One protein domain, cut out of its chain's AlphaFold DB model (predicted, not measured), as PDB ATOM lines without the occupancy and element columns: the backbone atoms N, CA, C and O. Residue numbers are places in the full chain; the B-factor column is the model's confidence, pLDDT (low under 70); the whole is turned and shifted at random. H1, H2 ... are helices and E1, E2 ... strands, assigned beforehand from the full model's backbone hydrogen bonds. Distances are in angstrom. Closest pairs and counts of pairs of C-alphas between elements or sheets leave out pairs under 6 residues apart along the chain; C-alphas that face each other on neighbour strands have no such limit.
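AT A GLANCE: This is residues 224 to 432 of the 1062 residues of the protein "NACHT domain-containing protein" of Amphimedon queenslandica (UniProt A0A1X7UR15). Two helical lobes, each with a small strand hairpin, are bridged by H5 and H6, which meet at nearly a right angle close to the mean of the C-alphas. One lobe holds H1, H2, H3 and the hairpin E1 and E2; in the other H7 and H11 cross, with H8, H9, H10, H12 and the hairpin E3 and E4 about them. The printed part has 209 residues with twelve named helices and four named strands, in the order H1, H2, E1, E2, H3 to H10, E3, E4, H11, H12; it is mostly helix, and both two-stranded sheets are antiparallel. It is only just compact, close to loose, with a radius of gyration of the C-alphas of 20.0 A and spans of 58 by 40 by 40 A.

HOW THE PARTS SIT: H1, residues 224 to 229, touches H2, residues 233 to 243, opposite ways at a steep tilt of 48 degrees; their closest C-alphas, Gln 227 and Ala 236, are 5.6 A apart. E1, residues 244 to 247, and E2, residues 250 to 253, form an antiparallel hairpin, with N 245 and O 252 at 2.8 A, within hydrogen-bond range. H3, residues 264 to 278, touches H1, closest at C-alphas 269 and 226, 5.2 A. H4, residues 280 to 283, only just touches H3, with 3 pairs of C-alphas within 8 A, only at the corner, closest at C-alphas 283 and 276, 5.3 A. H5, residues 289 to 301, touches H6, residues 310 to 327, about perpendicular at 87 degrees, through residues 294 to 298 and 313 to 317 alone; C-alphas 298 and 317 are closest, 6.4 A. H7, residues 344 to 362, touches H11, residues 407 to 421, opposite ways at a steep tilt of 66 degrees, closest at C-alphas 358 and 414, 4.0 A. H9, residues 380 to 384, touches residues 345 to 353 of H7 alone, closest at C-alphas 382 and 349, 4.0 A. H10, residues 386 to 389, touches residues 321 to 325 of H6 alone, closest at C-alphas 388 and 322, 5.7 A. E3, residues 391 to 396, and E4, residues 399 to 404, form an antiparallel hairpin, with N 392 and O 403 at 2.8 A, within hydrogen-bond range. H8, residues 370 to 374, comes closest to E4 at C-alphas 370 and 400, 6.5 A. H12, residues 425 to 431, only just touches H11, with 3 pairs within 8 A, only at the corner, closest at C-alphas 425 and 418, 5.5 A. Every O i to N i+4 pair is within hydrogen-bond range in H1, H2, H3, H5, H6, H7, H8, H11 and H12; H9 has 0 of 1, with 1 of 2 O i to N i+3 pairs, and H4 and H10 are too short for an i+4 pair.

IN THESE COORDINATES: H1 begins at C-alpha 224 (23.213, -1.847, 57.529), and H12 ends at C-alpha 431 (32.917, 28.377, 33.685). From first to last C-alpha, H3 is 21.1 A long, H6 25.8 A, H7 26.8 A and H11 20.6 A.

THE WHOLE: The C-alphas farthest apart, of Thr 260 and Glu 375, are 59.8 A apart. The printed part has no cut, and the link H6 to H7, residues 328 to 343, is long. The mean pLDDT of the printed part is 82.4; 26 residues are under 70, among them residues 374 to 379 and 394 to 399.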
ATOM      1  N   VAL A 224      24.110  -1.677  58.683       86.44
ATOM      2  CA  VAL A 224      23.213  -1.847  57.529       86.44
ATOM      3  C   VAL A 224      23.826  -2.815  56.531       86.44
ATOM      4  O   VAL A 224      23.143  -3.718  56.044       86.44
ATOM      5  N   ILE A 225      25.113  -2.634  56.234       89.69
ATOM      6  CA  ILE A 225      25.856  -3.476  55.302       89.69
ATOM      7  C   ILE A 225      25.855  -4.928  55.785       89.69
ATOM      8  O   ILE A 225      25.443  -5.806  55.026       89.69
ATOM      9  N   ILE A 226      26.222  -5.173  57.049       89.44
ATOM     10  CA  ILE A 226      26.246  -6.524  57.632       89.44
ATOM     11  C   ILE A 226      24.861  -7.165  57.577       89.44
ATOM     12  O   ILE A 226      24.715  -8.244  57.013       89.44
ATOM     13  N   GLN A 227      23.827  -6.495  58.085       86.19
ATOM     14  CA  GLN A 227      22.474  -7.059  58.141       86.19
ATOM     15  C   GLN A 227      21.828  -7.241  56.768       86.19
ATOM     16  O   GLN A 227      20.908  -8.044  56.614       86.19
ATOM     17  N   THR A 228      22.267  -6.473  55.773       85.38
ATOM     18  CA  THR A 228      21.766  -6.623  54.411       85.38
ATOM     19  C   THR A 228      22.468  -7.776  53.714       85.38
ATOM     20  O   THR A 228      21.783  -8.579  53.081       85.38
ATOM     21  N   LEU A 229      23.802  -7.858  53.799       88.12
ATOM     22  CA  LEU A 229      24.614  -8.849  53.088       88.12
ATOM     23  C   LEU A 229      24.592 -10.230  53.735       88.12
ATOM     24  O   LEU A 229      24.425 -11.204  53.005       88.12
ATOM     25  N   GLN A 230      24.679 -10.308  55.062       89.81
ATOM     26  CA  GLN A 230      24.607 -11.561  55.802       89.81
ATOM     27  C   GLN A 230      23.148 -11.992  55.976       89.81
ATOM     28  O   GLN A 230      22.371 -11.376  56.706       89.81
ATOM     29  N   LYS A 231      22.765 -13.058  55.266       85.06
ATOM     30  CA  LYS A 231      21.388 -13.572  55.254       85.06
ATOM     31  C   LYS A 231      20.989 -14.219  56.580       85.06
ATOM     32  O   LYS A 231      19.805 -14.176  56.929       85.06
ATOM     33  N   ASP A 232      21.948 -14.811  57.294       87.38
ATOM     34  CA  ASP A 232      21.730 -15.392  58.617       87.38
ATOM     35  C   ASP A 232      21.741 -14.297  59.691       87.38
ATOM     36  O   ASP A 232      22.755 -13.651  59.949       87.38
ATOM     37  N   ALA A 233      20.596 -14.099  60.346       85.75
ATOM     38  CA  ALA A 233      20.436 -13.068  61.363       85.75
ATOM     39  C   ALA A 233      21.337 -13.276  62.595       85.75
ATOM     40  O   ALA A 233      21.741 -12.287  63.204       85.75
ATOM     41  N   LYS A 234      21.665 -14.525  62.957       88.25
ATOM     42  CA  LYS A 234      22.539 -14.815  64.105       88.25
ATOM     43  C   LYS A 234      23.981 -14.447  63.788       88.25
ATOM     44  O   LYS A 234      24.571 -13.661  64.518       88.25
ATOM     45  N   LEU A 235      24.494 -14.911  62.646       88.62
ATOM     46  CA  LEU A 235      25.847 -14.567  62.191       88.62
ATOM     47  C   LEU A 235      25.999 -13.063  61.946       88.62
ATOM     48  O   LEU A 235      27.037 -12.484  62.251       88.62
ATOM     49  N   ALA A 236      24.964 -12.403  61.414       87.56
ATOM     50  CA  ALA A 236      24.969 -10.952  61.260       87.56
ATOM     51  C   ALA A 236      25.132 -10.243  62.614       87.56
ATOM     52  O   ALA A 236      25.876  -9.270  62.701       87.56
ATOM     53  N   GLN A 237      24.456 -10.727  63.659       88.25
ATOM     54  CA  GLN A 237      24.546 -10.163  65.003       88.25
ATOM     55  C   GLN A 237      25.914 -10.430  65.647       88.25
ATOM     56  O   GLN A 237      26.529  -9.489  66.139       88.25
ATOM     57  N   GLU A 238      26.442 -11.652  65.533       88.25
ATOM     58  CA  GLU A 238      27.795 -12.002  65.992       88.25
ATOM     59  C   GLU A 238      28.865 -11.101  65.354       88.25
ATOM     60  O   GLU A 238      29.689 -10.526  66.061       88.25
ATOM     61  N   LEU A 239      28.801 -10.870  64.036       87.00
ATOM     62  CA  LEU A 239      29.724  -9.966  63.337       87.00
ATOM     63  C   LEU A 239      29.669  -8.525  63.854       87.00
ATOM     64  O   LEU A 239      30.702  -7.852  63.918       87.00
ATOM     65  N   ILE A 240      28.470  -8.032  64.178       86.81
ATOM     66  CA  ILE A 240      28.278  -6.688  64.734       86.81
ATOM     67  C   ILE A 240      28.911  -6.614  66.123       86.81
ATOM     68  O   ILE A 240      29.624  -5.653  66.414       86.81
ATOM     69  N   ASP A 241      28.680  -7.616  66.964       86.25
ATOM     70  CA  ASP A 241      29.175  -7.643  68.342       86.25
ATOM     71  C   ASP A 241      30.704  -7.832  68.389       86.25
ATOM     72  O   ASP A 241      31.389  -7.187  69.182       86.25
ATOM     73  N   GLU A 242      31.277  -8.616  67.469       85.06
ATOM     74  CA  GLU A 242      32.729  -8.777  67.307       85.06
ATOM     75  C   GLU A 242      33.433  -7.462  66.922       85.06
ATOM     76  O   GLU A 242      34.571  -7.209  67.342       85.06
ATOM     77  N   ASN A 243      32.775  -6.615  66.123       85.00
ATOM     78  CA  ASN A 243      33.395  -5.457  65.476       85.00
ATOM     79  C   ASN A 243      32.949  -4.094  66.014       85.00
ATOM     80  O   ASN A 243      33.509  -3.084  65.586       85.00
ATOM     81  N   SER A 244      31.994  -4.032  66.944       83.06
ATOM     82  CA  SER A 244      31.503  -2.772  67.508       83.06
ATOM     83  C   SER A 244      31.694  -2.672  69.021       83.06
ATOM     84  O   SER A 244      31.758  -3.661  69.742       83.06
ATOM     85  N   VAL A 245      31.824  -1.438  69.500       78.62
ATOM     86  CA  VAL A 245      31.812  -1.054  70.910       78.62
ATOM     87  C   VAL A 245      30.692  -0.038  71.080       78.62
ATOM     88  O   VAL A 245      30.599   0.927  70.319       78.62
ATOM     89  N   VAL A 246      29.828  -0.255  72.066       71.25
ATOM     90  CA  VAL A 246      28.748   0.678  72.399       71.25
ATOM     91  C   VAL A 246      29.258   1.636  73.470       71.25
ATOM     92  O   VAL A 246      29.686   1.190  74.533       71.25
ATOM     93  N   ASN A 247      29.215   2.941  73.205       64.88
ATOM     94  CA  ASN A 247      29.491   3.976  74.201       64.88
ATOM     95  C   ASN A 247      28.398   5.046  74.126       64.88
ATOM     96  O   ASN A 247      28.104   5.524  73.038       64.88
ATOM     97  N   ASN A 248      27.792   5.413  75.262       57.81
ATOM     98  CA  ASN A 248      26.704   6.400  75.334       57.81
ATOM     99  C   ASN A 248      25.573   6.165  74.306       57.81
ATOM    100  O   ASN A 248      25.136   7.099  73.649       57.81
ATOM    101  N   ASN A 249      25.123   4.914  74.136       59.12
ATOM    102  CA  ASN A 249      24.133   4.480  73.130       59.12
ATOM    103  C   ASN A 249      24.557   4.625  71.652       59.12
ATOM    104  O   ASN A 249      23.869   4.106  70.776       59.12
ATOM    105  N   THR A 250      25.726   5.198  71.360       60.22
ATOM    106  CA  THR A 250      26.303   5.253  70.013       60.22
ATOM    107  C   THR A 250      27.180   4.024  69.746       60.22
ATOM    108  O   THR A 250      28.032   3.638  70.556       60.22
ATOM    109  N   ARG A 251      26.991   3.381  68.587       70.31
ATOM    110  CA  ARG A 251      27.838   2.259  68.148       70.31
ATOM    111  C   ARG A 251      29.061   2.768  67.404       70.31
ATOM    112  O   ARG A 251      28.945   3.340  66.322       70.31
ATOM    113  N   HIS A 252      30.235   2.453  67.931       73.75
ATOM    114  CA  HIS A 252      31.508   2.704  67.271       73.75
ATOM    115  C   HIS A 252      32.099   1.393  66.776       73.75
ATOM    116  O   HIS A 252      32.331   0.472  67.553       73.75
ATOM    117  N   TYR A 253      32.353   1.299  65.476       76.62
ATOM    118  CA  TYR A 253      33.071   0.156  64.927       76.62
ATOM    119  C   TYR A 253      34.567   0.289  65.203       76.62
ATOM    120  O   TYR A 253      35.123   1.390  65.185       76.62
ATOM    121  N   LYS A 254      35.221  -0.846  65.456       77.00
ATOM    122  CA  LYS A 254      36.678  -0.920  65.571       77.00
ATOM    123  C   LYS A 254      37.309  -0.394  64.274       77.00
ATOM    124  O   LYS A 254      36.778  -0.662  63.196       77.00
ATOM    125  N   PRO A 255      38.454   0.312  64.340       64.94
ATOM    126  CA  PRO A 255      39.142   0.783  63.140       64.94
ATOM    127  C   PRO A 255      39.491  -0.355  62.173       64.94
ATOM    128  O   PRO A 255      39.370  -0.174  60.961       64.94
ATOM    129  N   ASP A 256      39.868  -1.517  62.707       69.12
ATOM    130  CA  ASP A 256      40.297  -2.691  61.943       69.12
ATOM    131  C   ASP A 256      39.211  -3.770  61.986       69.12
ATOM    132  O   ASP A 256      39.307  -4.773  62.697       69.12
ATOM    133  N   VAL A 257      38.128  -3.516  61.251       78.44
ATOM    134  CA  VAL A 257      37.011  -4.456  61.105       78.44
ATOM    135  C   VAL A 257      37.518  -5.740  60.443       78.44
ATOM    136  O   VAL A 257      38.149  -5.684  59.386       78.44
ATOM    137  N   SER A 258      37.244  -6.893  61.048       81.88
ATOM    138  CA  SER A 258      37.657  -8.211  60.548       81.88
ATOM    139  C   SER A 258      36.633  -9.285  60.926       81.88
ATOM    140  O   SER A 258      35.693  -9.035  61.676       81.88
ATOM    141  N   THR A 259      36.771 -10.484  60.369       80.38
ATOM    142  CA  THR A 259      35.880 -11.613  60.667       80.38
ATOM    143  C   THR A 259      36.682 -12.904  60.719       80.38
ATOM    144  O   THR A 259      37.540 -13.141  59.869       80.38
ATOM    145  N   THR A 260      36.375 -13.758  61.694       76.94
ATOM    146  CA  THR A 260      36.903 -15.133  61.768       76.94
ATOM    147  C   THR A 260      36.058 -16.123  60.958       76.94
ATOM    148  O   THR A 260      36.524 -17.204  60.599       76.94
ATOM    149  N   HIS A 261      34.828 -15.735  60.606       81.38
ATOM    150  CA  HIS A 261      33.887 -16.545  59.838       81.38
ATOM    151  C   HIS A 261      34.306 -16.653  58.368       81.38
ATOM    152  O   HIS A 261      34.516 -15.636  57.707       81.38
ATOM    153  N   SER A 262      34.355 -17.868  57.818       78.81
ATOM    154  CA  SER A 262      34.750 -18.138  56.422       78.81
ATOM    155  C   SER A 262      33.608 -18.029  55.399       78.81
ATOM    156  O   SER A 262      33.837 -18.184  54.199       78.81
ATOM    157  N   ASN A 263      32.374 -17.755  55.839       89.62
ATOM    158  CA  ASN A 263      31.217 -17.611  54.950       89.62
ATOM    159  C   ASN A 263      31.392 -16.413  53.993       89.62
ATOM    160  O   ASN A 263      31.702 -15.300  54.424       89.62
ATOM    161  N   LYS A 264      31.113 -16.640  52.700       87.94
ATOM    162  CA  LYS A 264      31.131 -15.638  51.624       87.94
ATOM    163  C   LYS A 264      30.370 -14.354  51.978       87.94
ATOM    164  O   LYS A 264      30.902 -13.273  51.747       87.94
ATOM    165  N   ASP A 265      29.174 -14.456  52.556       89.00
ATOM    166  CA  ASP A 265      28.332 -13.296  52.879       89.00
ATOM    167  C   ASP A 265      28.978 -12.416  53.973       89.00
ATOM    168  O   ASP A 265      28.994 -11.188  53.858       89.00
ATOM    169  N   SER A 266      29.584 -13.036  54.998       90.12
ATOM    170  CA  SER A 266      30.335 -12.335  56.054       90.12
ATOM    171  C   SER A 266      31.562 -11.624  55.486       90.12
ATOM    172  O   SER A 266      31.793 -10.451  55.771       90.12
ATOM    173  N   GLN A 267      32.329 -12.317  54.638       89.75
ATOM    174  CA  GLN A 267      33.527 -11.764  54.005       89.75
ATOM    175  C   GLN A 267      33.188 -10.583  53.086       89.75
ATOM    176  O   GLN A 267      33.849  -9.549  53.144       89.75
ATOM    177  N   GLN A 268      32.116 -10.689  52.294       91.75
ATOM    178  CA  GLN A 268      31.642  -9.596  51.443       91.75
ATOM    179  C   GLN A 268      31.167  -8.380  52.253       91.75
ATOM    180  O   GLN A 268      31.439  -7.248  51.858       91.75
ATOM    181  N   ALA A 269      30.499  -8.583  53.392       91.62
ATOM    182  CA  ALA A 269      30.072  -7.478  54.251       91.62
ATOM    183  C   ALA A 269      31.256  -6.687  54.818       91.62
ATOM    184  O   ALA A 269      31.292  -5.461  54.719       91.62
ATOM    185  N   ILE A 270      32.240  -7.395  55.374       91.81
ATOM    186  CA  ILE A 270      33.429  -6.778  55.968       91.81
ATOM    187  C   ILE A 270      34.290  -6.114  54.891       91.81
ATOM    188  O   ILE A 270      34.738  -4.984  55.085       91.81
ATOM    189  N   LYS A 271      34.436  -6.755  53.726       92.00
ATOM    190  CA  LYS A 271      35.131  -6.177  52.574       92.00
ATOM    191  C   LYS A 271      34.478  -4.871  52.115       92.00
ATOM    192  O   LYS A 271      35.184  -3.882  51.980       92.00
ATOM    193  N   LEU A 272      33.150  -4.811  51.961       93.75
ATOM    194  CA  LEU A 272      32.474  -3.563  51.577       93.75
ATOM    195  C   LEU A 272      32.683  -2.441  52.610       93.75
ATOM    196  O   LEU A 272      32.861  -1.285  52.231       93.75
ATOM    197  N   ILE A 273      32.688  -2.755  53.909       91.81
ATOM    198  CA  ILE A 273      32.968  -1.763  54.964       91.81
ATOM    199  C   ILE A 273      34.395  -1.212  54.828       91.81
ATOM    200  O   ILE A 273      34.597   0.001  54.917       91.81
ATOM    201  N   GLN A 274      35.377  -2.083  54.587       89.12
ATOM    202  CA  GLN A 274      36.769  -1.687  54.358       89.12
ATOM    203  C   GLN A 274      36.925  -0.871  53.063       89.12
ATOM    204  O   GLN A 274      37.565   0.182  53.082       89.12
ATOM    205  N   ASP A 275      36.277  -1.292  51.975       91.00
ATOM    206  CA  ASP A 275      36.275  -0.585  50.692       91.00
ATOM    207  C   ASP A 275      35.696   0.831  50.849       91.00
ATOM    208  O   ASP A 275      36.288   1.796  50.370       91.00
ATOM    209  N   LEU A 276      34.588   0.994  51.585       91.62
ATOM    210  CA  LEU A 276      33.980   2.301  51.873       91.62
ATOM    211  C   LEU A 276      34.809   3.162  52.831       91.62
ATOM    212  O   LEU A 276      34.732   4.389  52.775       91.62
ATOM    213  N   LYS A 277      35.626   2.556  53.697       87.62
ATOM    214  CA  LYS A 277      36.582   3.301  54.525       87.62
ATOM    215  C   LYS A 277      37.633   3.996  53.652       87.62
ATOM    216  O   LYS A 277      37.938   5.161  53.893       87.62
ATOM    217  N   ILE A 278      38.131   3.308  52.619       88.12
ATOM    218  CA  ILE A 278      39.043   3.883  51.615       88.12
ATOM    219  C   ILE A 278      38.284   4.870  50.715       88.12
ATOM    220  O   ILE A 278      38.716   6.005  50.522       88.12
ATOM    221  N   ARG A 279      37.117   4.462  50.206       90.75
ATOM    222  CA  ARG A 279      36.215   5.248  49.349       90.75
ATOM    223  C   ARG A 279      35.307   6.162  50.170       90.75
ATOM    224  O   ARG A 279      34.078   6.069  50.130       90.75
ATOM    225  N   GLY A 280      35.935   7.079  50.909       87.81
ATOM    226  CA  GLY A 280      35.240   8.103  51.694       87.81
ATOM    227  C   GLY A 280      34.309   8.986  50.850       87.81
ATOM    228  O   GLY A 280      33.264   9.422  51.337       87.81
ATOM    229  N   ASP A 281      34.636   9.181  49.569       88.31
ATOM    230  CA  ASP A 281      33.794   9.866  48.585       88.31
ATOM    231  C   ASP A 281      32.430   9.184  48.389       88.31
ATOM    232  O   ASP A 281      31.422   9.868  48.260       88.31
ATOM    233  N   VAL A 282      32.372   7.850  48.441       91.81
ATOM    234  CA  VAL A 282      31.120   7.076  48.364       91.81
ATOM    235  C   VAL A 282      30.463   6.949  49.739       91.81
ATOM    236  O   VAL A 282      29.249   7.119  49.879       91.81
ATOM    237  N   ARG A 283      31.254   6.666  50.779       90.31
ATOM    238  CA  ARG A 283      30.750   6.473  52.147       90.31
ATOM    239  C   ARG A 283      30.032   7.705  52.682       90.31
ATOM    240  O   ARG A 283      28.987   7.565  53.308       90.31
ATOM    241  N   SER A 284      30.554   8.895  52.388       86.00
ATOM    242  CA  SER A 284      29.938  10.174  52.759       86.00
ATOM    243  C   SER A 284      28.552  10.397  52.152       86.00
ATOM    244  O   SER A 284      27.822  11.243  52.647       86.00
ATOM    245  N   LEU A 285      28.148   9.633  51.133       86.62
ATOM    246  CA  LEU A 285      26.795   9.675  50.570       86.62
ATOM    247  C   LEU A 285      25.864   8.638  51.223       86.62
ATOM    248  O   LEU A 285      24.643   8.769  51.171       86.62
ATOM    249  N   CYS A 286      26.429   7.614  51.870       88.56
ATOM    250  CA  CYS A 286      25.688   6.502  52.468       88.56
ATOM    251  C   CYS A 286      24.972   6.864  53.778       88.56
ATOM    252  O   CYS A 286      24.241   6.023  54.298       88.56
ATOM    253  N   TYR A 287      25.121   8.089  54.297       85.12
ATOM    254  CA  TYR A 287      24.265   8.564  55.391       85.12
ATOM    255  C   TYR A 287      22.791   8.610  54.960       85.12
ATOM    256  O   TYR A 287      21.896   8.435  55.785       85.12
ATOM    257  N   VAL A 288      22.530   8.808  53.661       84.75
ATOM    258  CA  VAL A 288      21.191   8.709  53.087       84.75
ATOM    259  C   VAL A 288      20.881   7.225  52.855       84.75
ATOM    260  O   VAL A 288      21.528   6.596  52.008       84.75
ATOM    261  N   PRO A 289      19.864   6.646  53.523       85.38
ATOM    262  CA  PRO A 289      19.541   5.226  53.393       85.38
ATOM    263  C   PRO A 289      19.284   4.779  51.956       85.38
ATOM    264  O   PRO A 289      19.642   3.665  51.571       85.38
ATOM    265  N   LEU A 290      18.699   5.664  51.146       82.19
ATOM    266  CA  LEU A 290      18.488   5.445  49.722       82.19
ATOM    267  C   LEU A 290      19.809   5.192  48.973       82.19
ATOM    268  O   LEU A 290      19.924   4.185  48.279       82.19
ATOM    269  N   ILE A 291      20.813   6.055  49.152       86.06
ATOM    270  CA  ILE A 291      22.115   5.919  48.484       86.06
ATOM    271  C   ILE A 291      22.886   4.713  49.029       86.06
ATOM    272  O   ILE A 291      23.437   3.942  48.248       86.06
ATOM    273  N   CYS A 292      22.855   4.472  50.345       89.19
ATOM    274  CA  CYS A 292      23.454   3.271  50.940       89.19
ATOM    275  C   CYS A 292      22.886   1.984  50.314       89.19
ATOM    276  O   CYS A 292      23.628   1.071  49.947       89.19
ATOM    277  N   SER A 293      21.568   1.945  50.095       85.38
ATOM    278  CA  SER A 293      20.898   0.827  49.424       85.38
ATOM    279  C   SER A 293      21.352   0.641  47.981       85.38
ATOM    280  O   SER A 293      21.516  -0.492  47.527       85.38
ATOM    281  N   MET A 294      21.578   1.740  47.261       85.19
ATOM    282  CA  MET A 294      22.087   1.712  45.889       85.19
ATOM    283  C   MET A 294      23.516   1.175  45.834       85.19
ATOM    284  O   MET A 294      23.801   0.307  45.015       85.19
ATOM    285  N   VAL A 295      24.390   1.621  46.742       91.56
ATOM    286  CA  VAL A 295      25.775   1.140  46.840       91.56
ATOM    287  C   VAL A 295      25.813  -0.366  47.103       91.56
ATOM    288  O   VAL A 295      26.501  -1.090  46.388       91.56
ATOM    289  N   ILE A 296      25.022  -0.862  48.063       90.31
ATOM    290  CA  ILE A 296      24.947  -2.301  48.361       90.31
ATOM    291  C   ILE A 296      24.382  -3.086  47.167       90.31
ATOM    292  O   ILE A 296      24.853  -4.189  46.879       90.31
ATOM    293  N   LEU A 297      23.387  -2.542  46.456       87.12
ATOM    294  CA  LEU A 297      22.832  -3.178  45.259       87.12
ATOM    295  C   LEU A 297      23.888  -3.322  44.157       87.12
ATOM    296  O   LEU A 297      24.031  -4.413  43.606       87.12
ATOM    297  N   VAL A 298      24.603  -2.241  43.833       90.38
ATOM    298  CA  VAL A 298      25.643  -2.264  42.795       90.38
ATOM    299  C   VAL A 298      26.766  -3.212  43.206       90.38
ATOM    300  O   VAL A 298      27.110  -4.093  42.430       90.38
ATOM    301  N   TYR A 299      27.237  -3.141  44.452       91.94
ATOM    302  CA  TYR A 299      28.270  -4.041  44.972       91.94
ATOM    303  C   TYR A 299      27.907  -5.528  44.830       91.94
ATOM    304  O   TYR A 299      28.741  -6.348  44.458       91.94
ATOM    305  N   ARG A 300      26.645  -5.891  45.097       88.00
ATOM    306  CA  ARG A 300      26.153  -7.267  44.911       88.00
ATOM    307  C   ARG A 300      26.147  -7.703  43.456       88.00
ATOM    308  O   ARG A 300      26.401  -8.870  43.176       88.00
ATOM    309  N   LYS A 301      25.772  -6.790  42.564       85.00
ATOM    310  CA  LYS A 301      25.681  -7.058  41.132       85.00
ATOM    311  C   LYS A 301      27.068  -7.233  40.517       85.00
ATOM    312  O   LYS A 301      27.251  -8.146  39.726       85.00
ATOM    313  N   GLU A 302      28.026  -6.425  40.951       87.50
ATOM    314  CA  GLU A 302      29.441  -6.496  40.571       87.50
ATOM    315  C   GLU A 302      30.206  -7.560  41.391       87.50
ATOM    316  O   GLU A 302      31.363  -7.382  41.761       87.50
ATOM    317  N   GLU A 303      29.532  -8.658  41.751       86.75
ATOM    318  CA  GLU A 303      30.097  -9.851  42.406       86.75
ATOM    319  C   GLU A 303      30.892  -9.617  43.711       86.75
ATOM    320  O   GLU A 303      31.676 -10.462  44.148       86.75
ATOM    321  N   GLY A 304      30.640  -8.512  44.414       87.44
ATOM    322  CA  GLY A 304      31.373  -8.134  45.625       87.44
ATOM    323  C   GLY A 304      32.574  -7.221  45.359       87.44
ATOM    324  O   GLY A 304      33.564  -7.259  46.103       87.44
ATOM    325  N   HIS A 305      32.494  -6.413  44.304       89.31
ATOM    326  CA  HIS A 305      33.446  -5.357  43.983       89.31
ATOM    327  C   HIS A 305      32.732  -4.010  43.880       89.31
ATOM    328  O   HIS A 305      31.675  -3.883  43.268       89.31
ATOM    329  N   LEU A 306      33.297  -2.982  44.510       91.88
ATOM    330  CA  LEU A 306      32.809  -1.620  44.334       91.88
ATOM    331  C   LEU A 306      33.406  -1.050  43.034       91.88
ATOM    332  O   LEU A 306      34.622  -1.157  42.861       91.88
ATOM    333  N   PRO A 307      32.608  -0.427  42.144       93.75
ATOM    334  CA  PRO A 307      33.134   0.219  40.946       93.75
ATOM    335  C   PRO A 307      34.250   1.216  41.256       93.75
ATOM    336  O   PRO A 307      34.207   1.944  42.257       93.75
ATOM    337  N   THR A 308      35.257   1.254  40.387       91.31
ATOM    338  CA  THR A 308      36.515   1.953  40.657       91.31
ATOM    339  C   THR A 308      36.329   3.467  40.731       91.31
ATOM    340  O   THR A 308      36.959   4.113  41.565       91.31
ATOM    341  N   THR A 309      35.463   4.043  39.893       94.25
ATOM    342  CA  THR A 309      35.159   5.487  39.879       94.25
ATOM    343  C   THR A 309      33.748   5.774  40.392       94.25
ATOM    344  O   THR A 309      32.880   4.896  40.399       94.25
ATOM    345  N   LEU A 310      33.499   7.002  40.863       93.69
ATOM    346  CA  LEU A 310      32.149   7.420  41.246       93.69
ATOM    347  C   LEU A 310      31.229   7.414  40.019       93.69
ATOM    348  O   LEU A 310      30.083   6.987  40.109       93.69
ATOM    349  N   THR A 311      31.753   7.808  38.859       95.19
ATOM    350  CA  THR A 311      31.021   7.793  37.585       95.19
ATOM    351  C   THR A 311      30.482   6.402  37.245       95.19
ATOM    352  O   THR A 311      29.278   6.255  37.040       95.19
ATOM    353  N   GLN A 312      31.323   5.364  37.309       94.50
ATOM    354  CA  GLN A 312      30.912   3.978  37.045       94.50
ATOM    355  C   GLN A 312      29.847   3.484  38.032       94.50
ATOM    356  O   GLN A 312      28.904   2.793  37.643       94.50
ATOM    357  N   LEU A 313      29.971   3.852  39.313       93.81
ATOM    358  CA  LEU A 313      28.979   3.515  40.336       93.81
ATOM    359  C   LEU A 313      27.594   4.074  39.971       93.81
ATOM    360  O   LEU A 313      26.597   3.352  40.063       93.81
ATOM    361  N   TYR A 314      27.534   5.334  39.534       93.12
ATOM    362  CA  TYR A 314      26.280   5.987  39.152       93.12
ATOM    363  C   TYR A 314      25.736   5.489  37.811       93.12
ATOM    364  O   TYR A 314      24.527   5.281  37.707       93.12
ATOM    365  N   GLU A 315      26.590   5.196  36.828       93.00
ATOM    366  CA  GLU A 315      26.173   4.528  35.588       93.00
ATOM    367  C   GLU A 315      25.499   3.183  35.880       93.00
ATOM    368  O   GLU A 315      24.390   2.920  35.404       93.00
ATOM    369  N   CYS A 316      26.125   2.354  36.725       90.50
ATOM    370  CA  CYS A 316      25.573   1.066  37.138       90.50
ATOM    371  C   CYS A 316      24.234   1.237  37.861       90.50
ATOM    372  O   CYS A 316      23.276   0.508  37.580       90.50
ATOM    373  N   PHE A 317      24.157   2.209  38.772       88.69
ATOM    374  CA  PHE A 317      22.949   2.516  39.529       88.69
ATOM    375  C   PHE A 317      21.786   2.971  38.624       88.69
ATOM    376  O   PHE A 317      20.684   2.413  38.716       88.69
ATOM    377  N   LEU A 318      22.008   3.933  37.722       90.12
ATOM    378  CA  LEU A 318      20.977   4.395  36.786       90.12
ATOM    379  C   LEU A 318      20.540   3.260  35.863       90.12
ATOM    380  O   LEU A 318      19.341   3.044  35.687       90.12
ATOM    381  N   LEU A 319      21.489   2.477  35.345       88.94
ATOM    382  CA  LEU A 319      21.182   1.331  34.500       88.94
ATOM    383  C   LEU A 319      20.302   0.308  35.232       88.94
ATOM    384  O   LEU A 319      19.356  -0.213  34.645       88.94
ATOM    385  N   GLN A 320      20.548   0.044  36.521       83.19
ATOM    386  CA  GLN A 320      19.679  -0.840  37.312       83.19
ATOM    387  C   GLN A 320      18.285  -0.260  37.527       83.19
ATOM    388  O   GLN A 320      17.297  -0.996  37.469       83.19
ATOM    389  N   THR A 321      18.201   1.051  37.742       83.38
ATOM    390  CA  THR A 321      16.926   1.757  37.882       83.38
ATOM    391  C   THR A 321      16.089   1.627  36.613       83.38
ATOM    392  O   THR A 321      14.935   1.201  36.680       83.38
ATOM    393  N   ILE A 322      16.705   1.869  35.454       85.06
ATOM    394  CA  ILE A 322      16.062   1.764  34.140       85.06
ATOM    395  C   ILE A 322      15.672   0.312  33.837       85.06
ATOM    396  O   ILE A 322      14.518   0.055  33.509       85.06
ATOM    397  N   ARG A 323      16.574  -0.665  34.019       82.12
ATOM    398  CA  ARG A 323      16.265  -2.095  33.805       82.12
ATOM    399  C   ARG A 323      15.033  -2.533  34.595       82.12
ATOM    400  O   ARG A 323      14.170  -3.229  34.068       82.12
ATOM    401  N   ARG A 324      14.910  -2.101  35.852       75.62
ATOM    402  CA  ARG A 324      13.739  -2.430  36.674       75.62
ATOM    403  C   ARG A 324      12.476  -1.694  36.231       75.62
ATOM    404  O   ARG A 324      11.397  -2.275  36.326       75.62
ATOM    405  N   HIS A 325      12.594  -0.443  35.791       75.19
ATOM    406  CA  HIS A 325      11.475   0.311  35.225       75.19
ATOM    407  C   HIS A 325      10.883  -0.423  34.015       75.19
ATOM    408  O   HIS A 325       9.680  -0.656  33.936       75.19
ATOM    409  N   VAL A 326      11.770  -0.866  33.133       75.44
ATOM    410  CA  VAL A 326      11.474  -1.490  31.845       75.44
ATOM    411  C   VAL A 326      10.962  -2.933  31.995       75.44
ATOM    412  O   VAL A 326      10.041  -3.328  31.286       75.44
ATOM    413  N   ASN A 327      11.430  -3.681  33.006       69.00
ATOM    414  CA  ASN A 327      10.909  -5.017  33.348       69.00
ATOM    415  C   ASN A 327       9.406  -5.013  33.712       69.00
ATOM    416  O   ASN A 327       8.729  -6.029  33.606       69.00
ATOM    417  N   LYS A 328       8.844  -3.867  34.128       64.06
ATOM    418  CA  LYS A 328       7.392  -3.733  34.362       64.06
ATOM    419  C   LYS A 328       6.572  -3.640  33.065       64.06
ATOM    420  O   LYS A 328       5.349  -3.619  33.147       64.06
ATOM    421  N   ARG A 329       7.228  -3.535  31.904       63.50
ATOM    422  CA  ARG A 329       6.634  -3.251  30.587       63.50
ATOM    423  C   ARG A 329       7.012  -4.303  29.523       63.50
ATOM    424  O   ARG A 329       7.075  -3.974  28.348       63.50
ATOM    425  N   GLU A 330       7.291  -5.545  29.939       60.53
ATOM    426  CA  GLU A 330       7.565  -6.718  29.073       60.53
ATOM    427  C   GLU A 330       8.819  -6.649  28.172       60.53
ATOM    428  O   GLU A 330       9.046  -7.533  27.349       60.53
ATOM    429  N   ILE A 331       9.688  -5.651  28.344       66.81
ATOM    430  CA  ILE A 331      11.005  -5.612  27.690       66.81
ATOM    431  C   ILE A 331      12.009  -6.386  28.555       66.81
ATOM    432  O   ILE A 331      12.107  -6.137  29.760       66.81
ATOM    433  N   ASP A 332      12.789  -7.280  27.939       70.12
ATOM    434  CA  ASP A 332      13.808  -8.063  28.642       70.12
ATOM    435  C   ASP A 332      14.922  -7.150  29.209       70.12
ATOM    436  O   ASP A 332      15.712  -6.583  28.443       70.12
ATOM    437  N   PRO A 333      15.037  -7.013  30.547       67.56
ATOM    438  CA  PRO A 333      16.015  -6.135  31.183       67.56
ATOM    439  C   PRO A 333      17.473  -6.562  30.957       67.56
ATOM    440  O   PRO A 333      18.378  -5.755  31.191       67.56
ATOM    441  N   TYR A 334      17.734  -7.803  30.530       69.19
ATOM    442  CA  TYR A 334      19.093  -8.294  30.285       69.19
ATOM    443  C   TYR A 334      19.690  -7.802  28.960       69.19
ATOM    444  O   TYR A 334      20.906  -7.842  28.801       69.19
ATOM    445  N   THR A 335      18.872  -7.249  28.060       70.50
ATOM    446  CA  THR A 335      19.330  -6.657  26.789       70.50
ATOM    447  C   THR A 335      20.047  -5.309  26.958       70.50
ATOM    448  O   THR A 335      20.790  -4.884  26.076       70.50
ATOM    449  N   LEU A 336      19.864  -4.625  28.096       78.69
ATOM    450  CA  LEU A 336      20.379  -3.271  28.330       78.69
ATOM    451  C   LEU A 336      21.781  -3.292  28.951       78.69
ATOM    452  O   LEU A 336      21.898  -3.260  30.174       78.69
ATOM    453  N   CYS A 337      22.853  -3.320  28.160       77.56
ATOM    454  CA  CYS A 337      24.226  -3.473  28.676       77.56
ATOM    455  C   CYS A 337      24.839  -2.194  29.276       77.56
ATOM    456  O   CYS A 337      25.541  -2.282  30.278       77.56
ATOM    457  N   SER A 338      24.549  -1.019  28.714       85.25
ATOM    458  CA  SER A 338      25.068   0.289  29.155       85.25
ATOM    459  C   SER A 338      24.047   1.413  28.940       85.25
ATOM    460  O   SER A 338      23.126   1.266  28.132       85.25
ATOM    461  N   LEU A 339      24.244   2.567  29.591       85.94
ATOM    462  CA  LEU A 339      23.428   3.766  29.344       85.94
ATOM    463  C   LEU A 339      23.560   4.286  27.905       85.94
ATOM    464  O   LEU A 339      22.595   4.798  27.353       85.94
ATOM    465  N   SER A 340      24.727   4.118  27.276       82.38
ATOM    466  CA  SER A 340      24.962   4.500  25.877       82.38
ATOM    467  C   SER A 340      24.261   3.586  24.862       82.38
ATOM    468  O   SER A 340      24.025   4.004  23.734       82.38
ATOM    469  N   SER A 341      23.905   2.361  25.261       84.12
ATOM    470  CA  SER A 341      23.261   1.347  24.410       84.12
ATOM    471  C   SER A 341      21.737   1.274  24.564       84.12
ATOM    472  O   SER A 341      21.117   0.317  24.098       84.12
ATOM    473  N   LEU A 342      21.116   2.243  25.248       86.19
ATOM    474  CA  LEU A 342      19.670   2.221  25.469       86.19
ATOM    475  C   LEU A 342      18.896   2.331  24.138       86.19
ATOM    476  O   LEU A 342      19.303   3.086  23.251       86.19
ATOM    477  N   PRO A 343      17.742   1.646  24.010       86.88
ATOM    478  CA  PRO A 343      16.804   1.842  22.909       86.88
ATOM    479  C   PRO A 343      16.461   3.320  22.703       86.88
ATOM    480  O   PRO A 343      16.368   4.073  23.672       86.88
ATOM    481  N   SER A 344      16.209   3.722  21.454       85.44
ATOM    482  CA  SER A 344      16.012   5.128  21.057       85.44
ATOM    483  C   SER A 344      14.992   5.882  21.920       85.44
ATOM    484  O   SER A 344      15.219   7.037  22.274       85.44
ATOM    485  N   GLN A 345      13.902   5.218  22.306       84.88
ATOM    486  CA  GLN A 345      12.858   5.791  23.152       84.88
ATOM    487  C   GLN A 345      13.357   6.091  24.578       84.88
ATOM    488  O   GLN A 345      13.212   7.209  25.069       84.88
ATOM    489  N   LEU A 346      14.015   5.118  25.217       87.25
ATOM    490  CA  LEU A 346      14.588   5.267  26.559       87.25
ATOM    491  C   LEU A 346      15.771   6.241  26.564       87.25
ATOM    492  O   LEU A 346      15.929   7.006  27.512       87.25
ATOM    493  N   MET A 347      16.572   6.249  25.497       88.94
ATOM    494  CA  MET A 347      17.656   7.210  25.309       88.94
ATOM    495  C   MET A 347      17.117   8.640  25.224       88.94
ATOM    496  O   MET A 347      17.639   9.529  25.892       88.94
ATOM    497  N   LYS A 348      16.040   8.865  24.461       88.69
ATOM    498  CA  LYS A 348      15.400  10.181  24.369       88.69
ATOM    499  C   LYS A 348      14.814  10.622  25.713       88.69
ATOM    500  O   LYS A 348      15.006  11.768  26.105       88.69
ATOM    501  N   ALA A 349      14.166   9.714  26.446       89.12
ATOM    502  CA  ALA A 349      13.682   9.986  27.802       89.12
ATOM    503  C   ALA A 349      14.827  10.341  28.771       89.12
ATOM    504  O   ALA A 349      14.706  11.280  29.558       89.12
ATOM    505  N   LEU A 350      15.955   9.626  28.699       91.00
ATOM    506  CA  LEU A 350      17.146   9.922  29.495       91.00
ATOM    507  C   LEU A 350      17.736  11.289  29.128       91.00
ATOM    508  O   LEU A 350      18.065  12.062  30.018       91.00
ATOM    509  N   GLN A 351      17.831  11.603  27.835       90.38
ATOM    510  CA  GLN A 351      18.315  12.885  27.333       90.38
ATOM    511  C   GLN A 351      17.462  14.059  27.846       90.38
ATOM    512  O   GLN A 351      18.011  15.039  28.350       90.38
ATOM    513  N   GLU A 352      16.136  13.939  27.754       89.88
ATOM    514  CA  GLU A 352      15.157  14.901  28.276       89.88
ATOM    515  C   GLU A 352      15.367  15.146  29.789       89.88
ATOM    516  O   GLU A 352      15.541  16.287  30.229       89.88
ATOM    517  N   LEU A 353      15.479  14.073  30.583       90.75
ATOM    518  CA  LEU A 353      15.760  14.150  32.023       90.75
ATOM    519  C   LEU A 353      17.122  14.782  32.336       90.75
ATOM    520  O   LEU A 353      17.233  15.590  33.259       90.75
ATOM    521  N   SER A 354      18.155  14.429  31.573       92.62
ATOM    522  CA  SER A 354      19.503  14.982  31.702       92.62
ATOM    523  C   SER A 354      19.532  16.489  31.458       92.62
ATOM    524  O   SER A 354      20.203  17.218  32.190       92.62
ATOM    525  N   GLN A 355      18.762  16.982  30.486       90.38
ATOM    526  CA  GLN A 355      18.660  18.415  30.228       90.38
ATOM    527  C   GLN A 355      17.986  19.161  31.382       90.38
ATOM    528  O   GLN A 355      18.498  20.192  31.824       90.38
ATOM    529  N   VAL A 356      16.877  18.628  31.907       89.56
ATOM    530  CA  VAL A 356      16.197  19.187  33.089       89.56
ATOM    531  C   VAL A 356      17.140  19.212  34.291       89.56
ATOM    532  O   VAL A 356      17.219  20.219  34.993       89.56
ATOM    533  N   ALA A 357      17.905  18.138  34.500       90.62
ATOM    534  CA  ALA A 357      18.877  18.055  35.581       90.62
ATOM    535  C   ALA A 357      19.954  19.148  35.482       90.62
ATOM    536  O   ALA A 357      20.251  19.802  36.484       90.62
ATOM    537  N   TYR A 358      20.488  19.392  34.279       91.12
ATOM    538  CA  TYR A 358      21.459  20.460  34.026       91.12
ATOM    539  C   TYR A 358      20.878  21.856  34.271       91.12
ATOM    540  O   TYR A 358      21.499  22.656  34.968       91.12
ATOM    541  N   ILE A 359      19.683  22.147  33.744       87.06
ATOM    542  CA  ILE A 359      19.011  23.442  33.951       87.06
ATOM    543  C   ILE A 359      18.749  23.672  35.441       87.06
ATOM    544  O   ILE A 359      19.008  24.762  35.948       87.06
ATOM    545  N   GLY A 360      18.273  22.642  36.144       82.69
ATOM    546  CA  GLY A 360      18.063  22.696  37.584       82.69
ATOM    547  C   GLY A 360      19.351  22.981  38.337       82.69
ATOM    548  O   GLY A 360      19.380  23.896  39.148       82.69
ATOM    549  N   LEU A 361      20.436  22.267  38.026       84.38
ATOM    550  CA  LEU A 361      21.722  22.474  38.689       84.38
ATOM    551  C   LEU A 361      22.268  23.891  38.435       84.38
ATOM    552  O   LEU A 361      22.653  24.581  39.371       84.38
ATOM    553  N   ALA A 362      22.210  24.374  37.189       84.19
ATOM    554  CA  ALA A 362      22.659  25.718  36.821       84.19
ATOM    555  C   ALA A 362      21.839  26.837  37.491       84.19
ATOM    556  O   ALA A 362      22.380  27.891  37.815       84.19
ATOM    557  N   LYS A 363      20.540  26.613  37.721       80.69
ATOM    558  CA  LYS A 363      19.648  27.540  38.439       80.69
ATOM    559  C   LYS A 363      19.598  27.276  39.949       80.69
ATOM    560  O   LYS A 363      18.774  27.877  40.638       80.69
ATOM    561  N   THR A 364      20.410  26.360  40.486       73.94
ATOM    562  CA  THR A 364      20.357  25.901  41.893       73.94
ATOM    563  C   THR A 364      18.962  25.426  42.340       73.94
ATOM    564  O   THR A 364      18.571  25.528  43.501       73.94
ATOM    565  N   THR A 365      18.178  24.910  41.395       70.56
ATOM    566  CA  THR A 365      16.801  24.451  41.572       70.56
ATOM    567  C   THR A 365      16.751  22.930  41.728       70.56
ATOM    568  O   THR A 365      17.244  22.179  40.884       70.56
ATOM    569  N   MET A 366      16.114  22.476  42.809       69.25
ATOM    570  CA  MET A 366      15.933  21.051  43.138       69.25
ATOM    571  C   MET A 366      14.529  20.528  42.808       69.25
ATOM    572  O   MET A 366      14.280  19.322  42.858       69.25
ATOM    573  N   THR A 367      13.595  21.436  42.529       73.38
ATOM    574  CA  THR A 367      12.165  21.171  42.371       73.38
ATOM    575  C   THR A 367      11.639  21.915  41.151       73.38
ATOM    576  O   THR A 367      11.815  23.123  41.048       73.38
ATOM    577  N   PHE A 368      10.972  21.209  40.248       79.69
ATOM    578  CA  PHE A 368      10.504  21.747  38.969       79.69
ATOM    579  C   PHE A 368       8.978  21.775  38.948       79.69
ATOM    580  O   PHE A 368       8.350  20.810  39.380       79.69
ATOM    581  N   SER A 369       8.364  22.845  38.451       78.94
ATOM    582  CA  SER A 369       6.927  22.875  38.152       78.94
ATOM    583  C   SER A 369       6.625  22.223  36.800       78.94
ATOM    584  O   SER A 369       7.517  21.960  35.995       78.94
ATOM    585  N   LEU A 370       5.343  21.972  36.519       74.19
ATOM    586  CA  LEU A 370       4.929  21.538  35.183       74.19
ATOM    587  C   LEU A 370       5.295  22.580  34.109       74.19
ATOM    588  O   LEU A 370       5.687  22.188  33.016       74.19
ATOM    589  N   GLN A 371       5.197  23.876  34.427       72.31
ATOM    590  CA  GLN A 371       5.558  24.959  33.508       72.31
ATOM    591  C   GLN A 371       7.059  24.946  33.211       72.31
ATOM    592  O   GLN A 371       7.423  24.900  32.043       72.31
ATOM    593  N   ASP A 372       7.916  24.815  34.231       72.31
ATOM    594  CA  ASP A 372       9.377  24.717  34.049       72.31
ATOM    595  C   ASP A 372       9.774  23.539  33.140       72.31
ATOM    596  O   ASP A 372      10.724  23.617  32.359       72.31
ATOM    597  N   LEU A 373       9.033  22.428  33.228       72.50
ATOM    598  CA  LEU A 373       9.235  21.243  32.390       72.50
ATOM    599  C   LEU A 373       8.666  21.403  30.966       72.50
ATOM    600  O   LEU A 373       9.144  20.749  30.035       72.50
ATOM    601  N   GLN A 374       7.642  22.242  30.784       68.25
ATOM    602  CA  GLN A 374       6.955  22.476  29.507       68.25
ATOM    603  C   GLN A 374       7.572  23.616  28.685       68.25
ATOM    604  O   GLN A 374       7.611  23.503  27.459       68.25
ATOM    605  N   GLU A 375       8.102  24.664  29.325       64.75
ATOM    606  CA  GLU A 375       8.688  25.862  28.690       64.75
ATOM    607  C   GLU A 375       9.819  25.544  27.702       64.75
ATOM    608  O   GLU A 375      10.084  26.303  26.772       64.75
ATOM    609  N   HIS A 376      10.451  24.382  27.847       57.78
ATOM    610  CA  HIS A 376      11.546  23.943  26.991       57.78
ATOM    611  C   HIS A 376      11.179  22.771  26.049       57.78
ATOM    612  O   HIS A 376      12.059  22.214  25.400       57.78
ATOM    613  N   SER A 377       9.896  22.388  25.938       55.03
ATOM    614  CA  SER A 377       9.441  21.175  25.214       55.03
ATOM    615  C   SER A 377      10.090  19.867  25.712       55.03
ATOM    616  O   SER A 377      10.252  18.919  24.944       55.03
ATOM    617  N   LEU A 378      10.477  19.803  26.993       61.38
ATOM    618  CA  LEU A 378      11.491  18.859  27.479       61.38
ATOM    619  C   LEU A 378      11.025  17.498  27.965       61.38
ATOM    620  O   LEU A 378      11.870  16.778  28.460       61.38
ATOM    621  N   MET A 379       9.757  17.100  27.885       63.25
ATOM    622  CA  MET A 379       9.331  15.887  28.610       63.25
ATOM    623  C   MET A 379       8.304  15.031  27.860       63.25
ATOM    624  O   MET A 379       7.473  14.370  28.489       63.25
ATOM    625  N   SER A 380       8.322  15.041  26.524       71.62
ATOM    626  CA  SER A 380       7.371  14.257  25.724       71.62
ATOM    627  C   SER A 380       7.555  12.751  25.909       71.62
ATOM    628  O   SER A 380       6.570  12.017  25.995       71.62
ATOM    629  N   GLU A 381       8.802  12.295  26.000       80.25
ATOM    630  CA  GLU A 381       9.157  10.883  26.068       80.25
ATOM    631  C   GLU A 381       9.447  10.466  27.508       80.25
ATOM    632  O   GLU A 381       8.971   9.428  27.960       80.25
ATOM    633  N   ALA A 382      10.103  11.332  28.284       80.12
ATOM    634  CA  ALA A 382      10.326  11.123  29.706       80.12
ATOM    635  C   ALA A 382       9.013  10.978  30.489       80.12
ATOM    636  O   ALA A 382       8.944  10.155  31.396       80.12
ATOM    637  N   THR A 383       7.944  11.698  30.125       78.94
ATOM    638  CA  THR A 383       6.627  11.516  30.769       78.94
ATOM    639  C   THR A 383       5.977  10.180  30.386       78.94
ATOM    640  O   THR A 383       5.382   9.528  31.242       78.94
ATOM    641  N   LYS A 384       6.107   9.728  29.128       78.94
ATOM    642  CA  LYS A 384       5.592   8.412  28.687       78.94
ATOM    643  C   LYS A 384       6.319   7.262  29.381       78.94
ATOM    644  O   LYS A 384       5.710   6.263  29.772       78.94
ATOM    645  N   GLU A 385       7.618   7.426  29.584       80.12
ATOM    646  CA  GLU A 385       8.472   6.487  30.309       80.12
ATOM    647  C   GLU A 385       8.490   6.739  31.823       80.12
ATOM    648  O   GLU A 385       9.409   6.293  32.501       80.12
ATOM    649  N   ASP A 386       7.491   7.458  32.366       78.44
ATOM    650  CA  ASP A 386       7.305   7.697  33.808       78.44
ATOM    651  C   ASP A 386       8.633   8.050  34.518       78.44
ATOM    652  O   ASP A 386       9.055   7.479  35.530       78.44
ATOM    653  N   TYR A 387       9.348   8.982  33.883       84.19
ATOM    654  CA  TYR A 387      10.624   9.561  34.295       84.19
ATOM    655  C   TYR A 387      11.722   8.527  34.575       84.19
ATOM    656  O   TYR A 387      12.623   8.780  35.378       84.19
ATOM    657  N   LEU A 388      11.629   7.343  33.960       81.31
ATOM    658  CA  LEU A 388      12.510   6.192  34.167       81.31
ATOM    659  C   LEU A 388      12.621   5.759  35.642       81.31
ATOM    660  O   LEU A 388      13.559   5.061  36.027       81.31
ATOM    661  N   GLY A 389      11.675   6.181  36.491       78.38
ATOM    662  CA  GLY A 389      11.740   6.010  37.942       78.38
ATOM    663  C   GLY A 389      12.833   6.826  38.648       78.38
ATOM    664  O   GLY A 389      13.195   6.474  39.769       78.38
ATOM    665  N   LEU A 390      13.372   7.879  38.020       83.12
ATOM    666  CA  LEU A 390      14.434   8.740  38.567       83.12
ATOM    667  C   LEU A 390      13.903  10.014  39.245       83.12
ATOM    668  O   LEU A 390      14.639  10.667  39.991       83.12
ATOM    669  N   MET A 391      12.630  10.352  39.023       81.31
ATOM    670  CA  MET A 391      11.948  11.486  39.649       81.31
ATOM    671  C   MET A 391      10.758  11.040  40.497       81.31
ATOM    672  O   MET A 391      10.141  10.001  40.274       81.31
ATOM    673  N   THR A 392      10.426  11.873  41.474       74.81
ATOM    674  CA  THR A 392       9.220  11.789  42.295       74.81
ATOM    675  C   THR A 392       8.360  13.021  42.060       74.81
ATOM    676  O   THR A 392       8.870  14.074  41.671       74.81
ATOM    677  N   THR A 393       7.054  12.888  42.289       71.81
ATOM    678  CA  THR A 393       6.093  13.988  42.138       71.81
ATOM    679  C   THR A 393       5.407  14.271  43.465       71.81
ATOM    680  O   THR A 393       5.100  13.336  44.206       71.81
ATOM    681  N   PHE A 394       5.200  15.548  43.772       63.00
ATOM    682  CA  PHE A 394       4.499  16.024  44.968       63.00
ATOM    683  C   PHE A 394       3.722  17.308  44.638       63.00
ATOM    684  O   PHE A 394       3.796  17.807  43.514       63.00
ATOM    685  N   LEU A 395       2.926  17.813  45.581       60.19
ATOM    686  CA  LEU A 395       2.114  19.019  45.399       60.19
ATOM    687  C   LEU A 395       2.665  20.148  46.271       60.19
ATOM    688  O   LEU A 395       2.882  19.961  47.462       60.19
ATOM    689  N   GLU A 396       2.867  21.325  45.696       57.25
ATOM    690  CA  GLU A 396       3.342  22.521  46.395       57.25
ATOM    691  C   GLU A 396       2.567  23.729  45.871       57.25
ATOM    692  O   GLU A 396       2.503  23.901  44.659       57.25
ATOM    693  N   TYR A 397       1.958  24.539  46.742       59.59
ATOM    694  CA  TYR A 397       1.151  25.701  46.317       59.59
ATOM    695  C   TYR A 397       0.038  25.347  45.307       59.59
ATOM    696  O   TYR A 397      -0.191  26.058  44.339       59.59
ATOM    697  N   ASP A 398      -0.611  24.183  45.486       60.09
ATOM    698  CA  ASP A 398      -1.610  23.614  44.552       60.09
ATOM    699  C   ASP A 398      -1.066  23.263  43.149       60.09
ATOM    700  O   ASP A 398      -1.802  22.776  42.287       60.09
ATOM    701  N   GLU A 399       0.246  23.377  42.949       61.94
ATOM    702  CA  GLU A 399       0.943  22.993  41.732       61.94
ATOM    703  C   GLU A 399       1.631  21.638  41.883       61.94
ATOM    704  O   GLU A 399       2.236  21.307  42.905       61.94
ATOM    705  N   LYS A 400       1.584  20.828  40.822       70.12
ATOM    706  CA  LYS A 400       2.353  19.585  40.765       70.12
ATOM    707  C   LYS A 400       3.828  19.915  40.533       70.12
ATOM    708  O   LYS A 400       4.182  20.451  39.481       70.12
ATOM    709  N   LYS A 401       4.671  19.549  41.497       72.19
ATOM    710  CA  LYS A 401       6.125  19.686  41.443       72.19
ATOM    711  C   LYS A 401       6.806  18.332  41.248       72.19
ATOM    712  O   LYS A 401       6.277  17.275  41.604       72.19
ATOM    713  N   TYR A 402       8.005  18.382  40.686       79.31
ATOM    714  CA  TYR A 402       8.830  17.238  40.317       79.31
ATOM    715  C   TYR A 402      10.211  17.384  40.950       79.31
ATOM    716  O   TYR A 402      10.765  18.477  40.976       79.31
ATOM    717  N   GLN A 403      10.788  16.292  41.444       78.38
ATOM    718  CA  GLN A 403      12.127  16.300  42.040       78.38
ATOM    719  C   GLN A 403      12.842  14.970  41.808       78.38
ATOM    720  O   GLN A 403      12.236  13.905  41.946       78.38
ATOM    721  N   PHE A 404      14.140  15.020  41.507       82.25
ATOM    722  CA  PHE A 404      14.987  13.829  41.416       82.25
ATOM    723  C   PHE A 404      15.087  13.094  42.756       82.25
ATOM    724  O   PHE A 404      15.049  13.702  43.823       82.25
ATOM    725  N   LEU A 405      15.254  11.772  42.717       77.56
ATOM    726  CA  LEU A 405      15.344  10.942  43.925       77.56
ATOM    727  C   LEU A 405      16.420  11.407  44.928       77.56
ATOM    728  O   LEU A 405      16.251  11.212  46.132       77.56
ATOM    729  N   HIS A 406      17.510  12.004  44.436       79.62
ATOM    730  CA  HIS A 406      18.582  12.603  45.230       79.62
ATOM    731  C   HIS A 406      19.378  13.619  44.386       79.62
ATOM    732  O   HIS A 406      19.441  13.474  43.164       79.62
ATOM    733  N   LEU A 407      20.029  14.601  45.025       80.25
ATOM    734  CA  LEU A 407      20.850  15.616  44.343       80.25
ATOM    735  C   LEU A 407      21.971  14.988  43.502       80.25
ATOM    736  O   LEU A 407      22.102  15.308  42.332       80.25
ATOM    737  N   SER A 408      22.694  14.004  44.032       86.62
ATOM    738  CA  SER A 408      23.763  13.338  43.269       86.62
ATOM    739  C   SER A 408      23.291  12.653  41.981       86.62
ATOM    740  O   SER A 408      24.070  12.484  41.047       86.62
ATOM    741  N   ILE A 409      22.006  12.288  41.893       89.25
ATOM    742  CA  ILE A 409      21.402  11.756  40.664       89.25
ATOM    743  C   ILE A 409      21.179  12.890  39.662       89.25
ATOM    744  O   ILE A 409      21.464  12.721  38.479       89.25
ATOM    745  N   GLN A 410      20.718  14.052  40.132       89.94
ATOM    746  CA  GLN A 410      20.628  15.268  39.325       89.94
ATOM    747  C   GLN A 410      22.017  15.713  38.838       89.94
ATOM    748  O   GLN A 410      22.178  15.992  37.656       89.94
ATOM    749  N   GLU A 411      23.037  15.714  39.699       92.25
ATOM    750  CA  GLU A 411      24.419  16.066  39.335       92.25
ATOM    751  C   GLU A 411      24.994  15.108  38.283       92.25
ATOM    752  O   GLU A 411      25.597  15.556  37.308       92.25
ATOM    753  N   PHE A 412      24.755  13.799  38.419       94.94
ATOM    754  CA  PHE A 412      25.162  12.817  37.411       94.94
ATOM    755  C   PHE A 412      24.444  13.027  36.069       94.94
ATOM    756  O   PHE A 412      25.074  13.031  35.012       94.94
ATOM    757  N   LEU A 413      23.123  13.224  36.087       95.06
ATOM    758  CA  LEU A 413      22.333  13.445  34.873       95.06
ATOM    759  C   LEU A 413      22.701  14.763  34.173       95.06
ATOM    760  O   LEU A 413      22.744  14.800  32.943       95.06
ATOM    761  N   ALA A 414      23.011  15.808  34.943       94.50
ATOM    762  CA  ALA A 414      23.542  17.067  34.435       94.50
ATOM    763  C   ALA A 414      24.906  16.865  33.760       94.50
ATOM    764  O   ALA A 414      25.124  17.353  32.651       94.50
ATOM    765  N   ALA A 415      25.801  16.090  34.377       96.50
ATOM    766  CA  ALA A 415      27.082  15.736  33.779       96.50
ATOM    767  C   ALA A 415      26.918  14.930  32.483       96.50
ATOM    768  O   ALA A 415      27.626  15.184  31.510       96.50
ATOM    769  N   TRP A 416      25.943  14.017  32.431       94.75
ATOM    770  CA  TRP A 416      25.600  13.266  31.221       94.75
ATOM    771  C   TRP A 416      25.116  14.177  30.086       94.75
ATOM    772  O   TRP A 416      25.512  13.997  28.931       94.75
ATOM    773  N   TRP A 417      24.308  15.196  30.404       93.38
ATOM    774  CA  TRP A 417      23.904  16.224  29.442       93.38
ATOM    775  C   TRP A 417      25.106  16.998  28.901       93.38
ATOM    776  O   TRP A 417      25.271  17.102  27.683       93.38
ATOM    777  N   ILE A 418      25.955  17.498  29.806       93.81
ATOM    778  CA  ILE A 418      27.168  18.248  29.467       93.81
ATOM    779  C   ILE A 418      28.056  17.399  28.552       93.81
ATOM    780  O   ILE A 418      28.376  17.842  27.458       93.81
ATOM    781  N   ALA A 419      28.364  16.160  28.940       92.62
ATOM    782  CA  ALA A 419      29.297  15.288  28.230       92.62
ATOM    783  C   ALA A 419      28.818  14.816  26.846       92.62
ATOM    784  O   ALA A 419      29.652  14.546  25.984       92.62
ATOM    785  N   LYS A 420      27.505  14.635  26.631       86.81
ATOM    786  CA  LYS A 420      26.980  13.980  25.415       86.81
ATOM    787  C   LYS A 420      26.212  14.899  24.463       86.81
ATOM    788  O   LYS A 420      26.070  14.543  23.297       86.81
ATOM    789  N   HIS A 421      25.706  16.041  24.927       78.25
ATOM    790  CA  HIS A 421      24.748  16.840  24.147       78.25
ATOM    791  C   HIS A 421      25.111  18.319  24.020       78.25
ATOM    792  O   HIS A 421      24.585  18.999  23.134       78.25
ATOM    793  N   LYS A 422      26.008  18.841  24.860       74.00
ATOM    794  CA  LYS A 422      26.450  20.230  24.748       74.00
ATOM    795  C   LYS A 422      27.631  20.318  23.778       74.00
ATOM    796  O   LYS A 422      28.590  19.570  23.893       74.00
ATOM    797  N   LYS A 423      27.559  21.233  22.802       72.00
ATOM    798  CA  LYS A 423      28.632  21.431  21.802       72.00
ATOM    799  C   LYS A 423      29.923  22.020  22.391       72.00
ATOM    800  O   LYS A 423      30.957  21.947  21.744       72.00
ATOM    801  N   GLU A 424      29.837  22.599  23.586       79.19
ATOM    802  CA  GLU A 424      30.904  23.345  24.267       79.19
ATOM    803  C   GLU A 424      31.088  22.820  25.705       79.19
ATOM    804  O   GLU A 424      31.020  23.559  26.687       79.19
ATOM    805  N   THR A 425      31.233  21.502  25.848       86.06
ATOM    806  CA  THR A 425      31.428  20.803  27.133       86.06
ATOM    807  C   THR A 425      32.566  21.412  27.951       86.06
ATOM    808  O   THR A 425      32.449  21.602  29.163       86.06
ATOM    809  N   GLU A 426      33.672  21.735  27.285       89.75
ATOM    810  CA  GLU A 426      34.893  22.256  27.891       89.75
ATOM    811  C   GLU A 426      34.706  23.681  28.415       89.75
ATOM    812  O   GLU A 426      35.300  24.034  29.435       89.75
ATOM    813  N   ASP A 427      33.858  24.477  27.763       86.81
ATOM    814  CA  ASP A 427      33.573  25.847  28.186       86.81
ATOM    815  C   ASP A 427      32.699  25.834  29.450       86.81
ATOM    816  O   ASP A 427      33.016  26.517  30.416       86.81
ATOM    817  N   VAL A 428      31.718  24.923  29.545       87.31
ATOM    818  CA  VAL A 428      30.972  24.700  30.804       87.31
ATOM    819  C   VAL A 428      31.875  24.236  31.931       87.31
ATOM    820  O   VAL A 428      31.747  24.700  33.062       87.31
ATOM    821  N   PHE A 429      32.775  23.296  31.638       89.62
ATOM    822  CA  PHE A 429      33.717  22.804  32.635       89.62
ATOM    823  C   PHE A 429      34.586  23.944  33.173       89.62
ATOM    824  O   PHE A 429      34.844  24.007  34.372       89.62
ATOM    825  N   LYS A 430      35.011  24.857  32.294       89.25
ATOM    826  CA  LYS A 430      35.784  26.044  32.654       89.25
ATOM    827  C   LYS A 430      34.974  27.040  33.477       89.25
ATOM    828  O   LYS A 430      35.466  27.477  34.512       89.25
ATOM    829  N   ASP A 431      33.764  27.370  33.041       88.75
ATOM    830  CA  ASP A 431      32.917  28.377  33.685       88.75
ATOM    831  C   ASP A 431      32.525  27.975  35.114       88.75
ATOM    832  O   ASP A 431      32.417  28.828  35.992       88.75
ATOM    833  N   HIS A 432      32.376  26.671  35.362       88.56
ATOM    834  CA  HIS A 432      32.006  26.125  36.669       88.56
ATOM    835  C   HIS A 432      33.177  25.493  37.444       88.56
ATOM    836  O   HIS A 432      32.945  24.843  38.462       88.56
TER     837      HIS A 432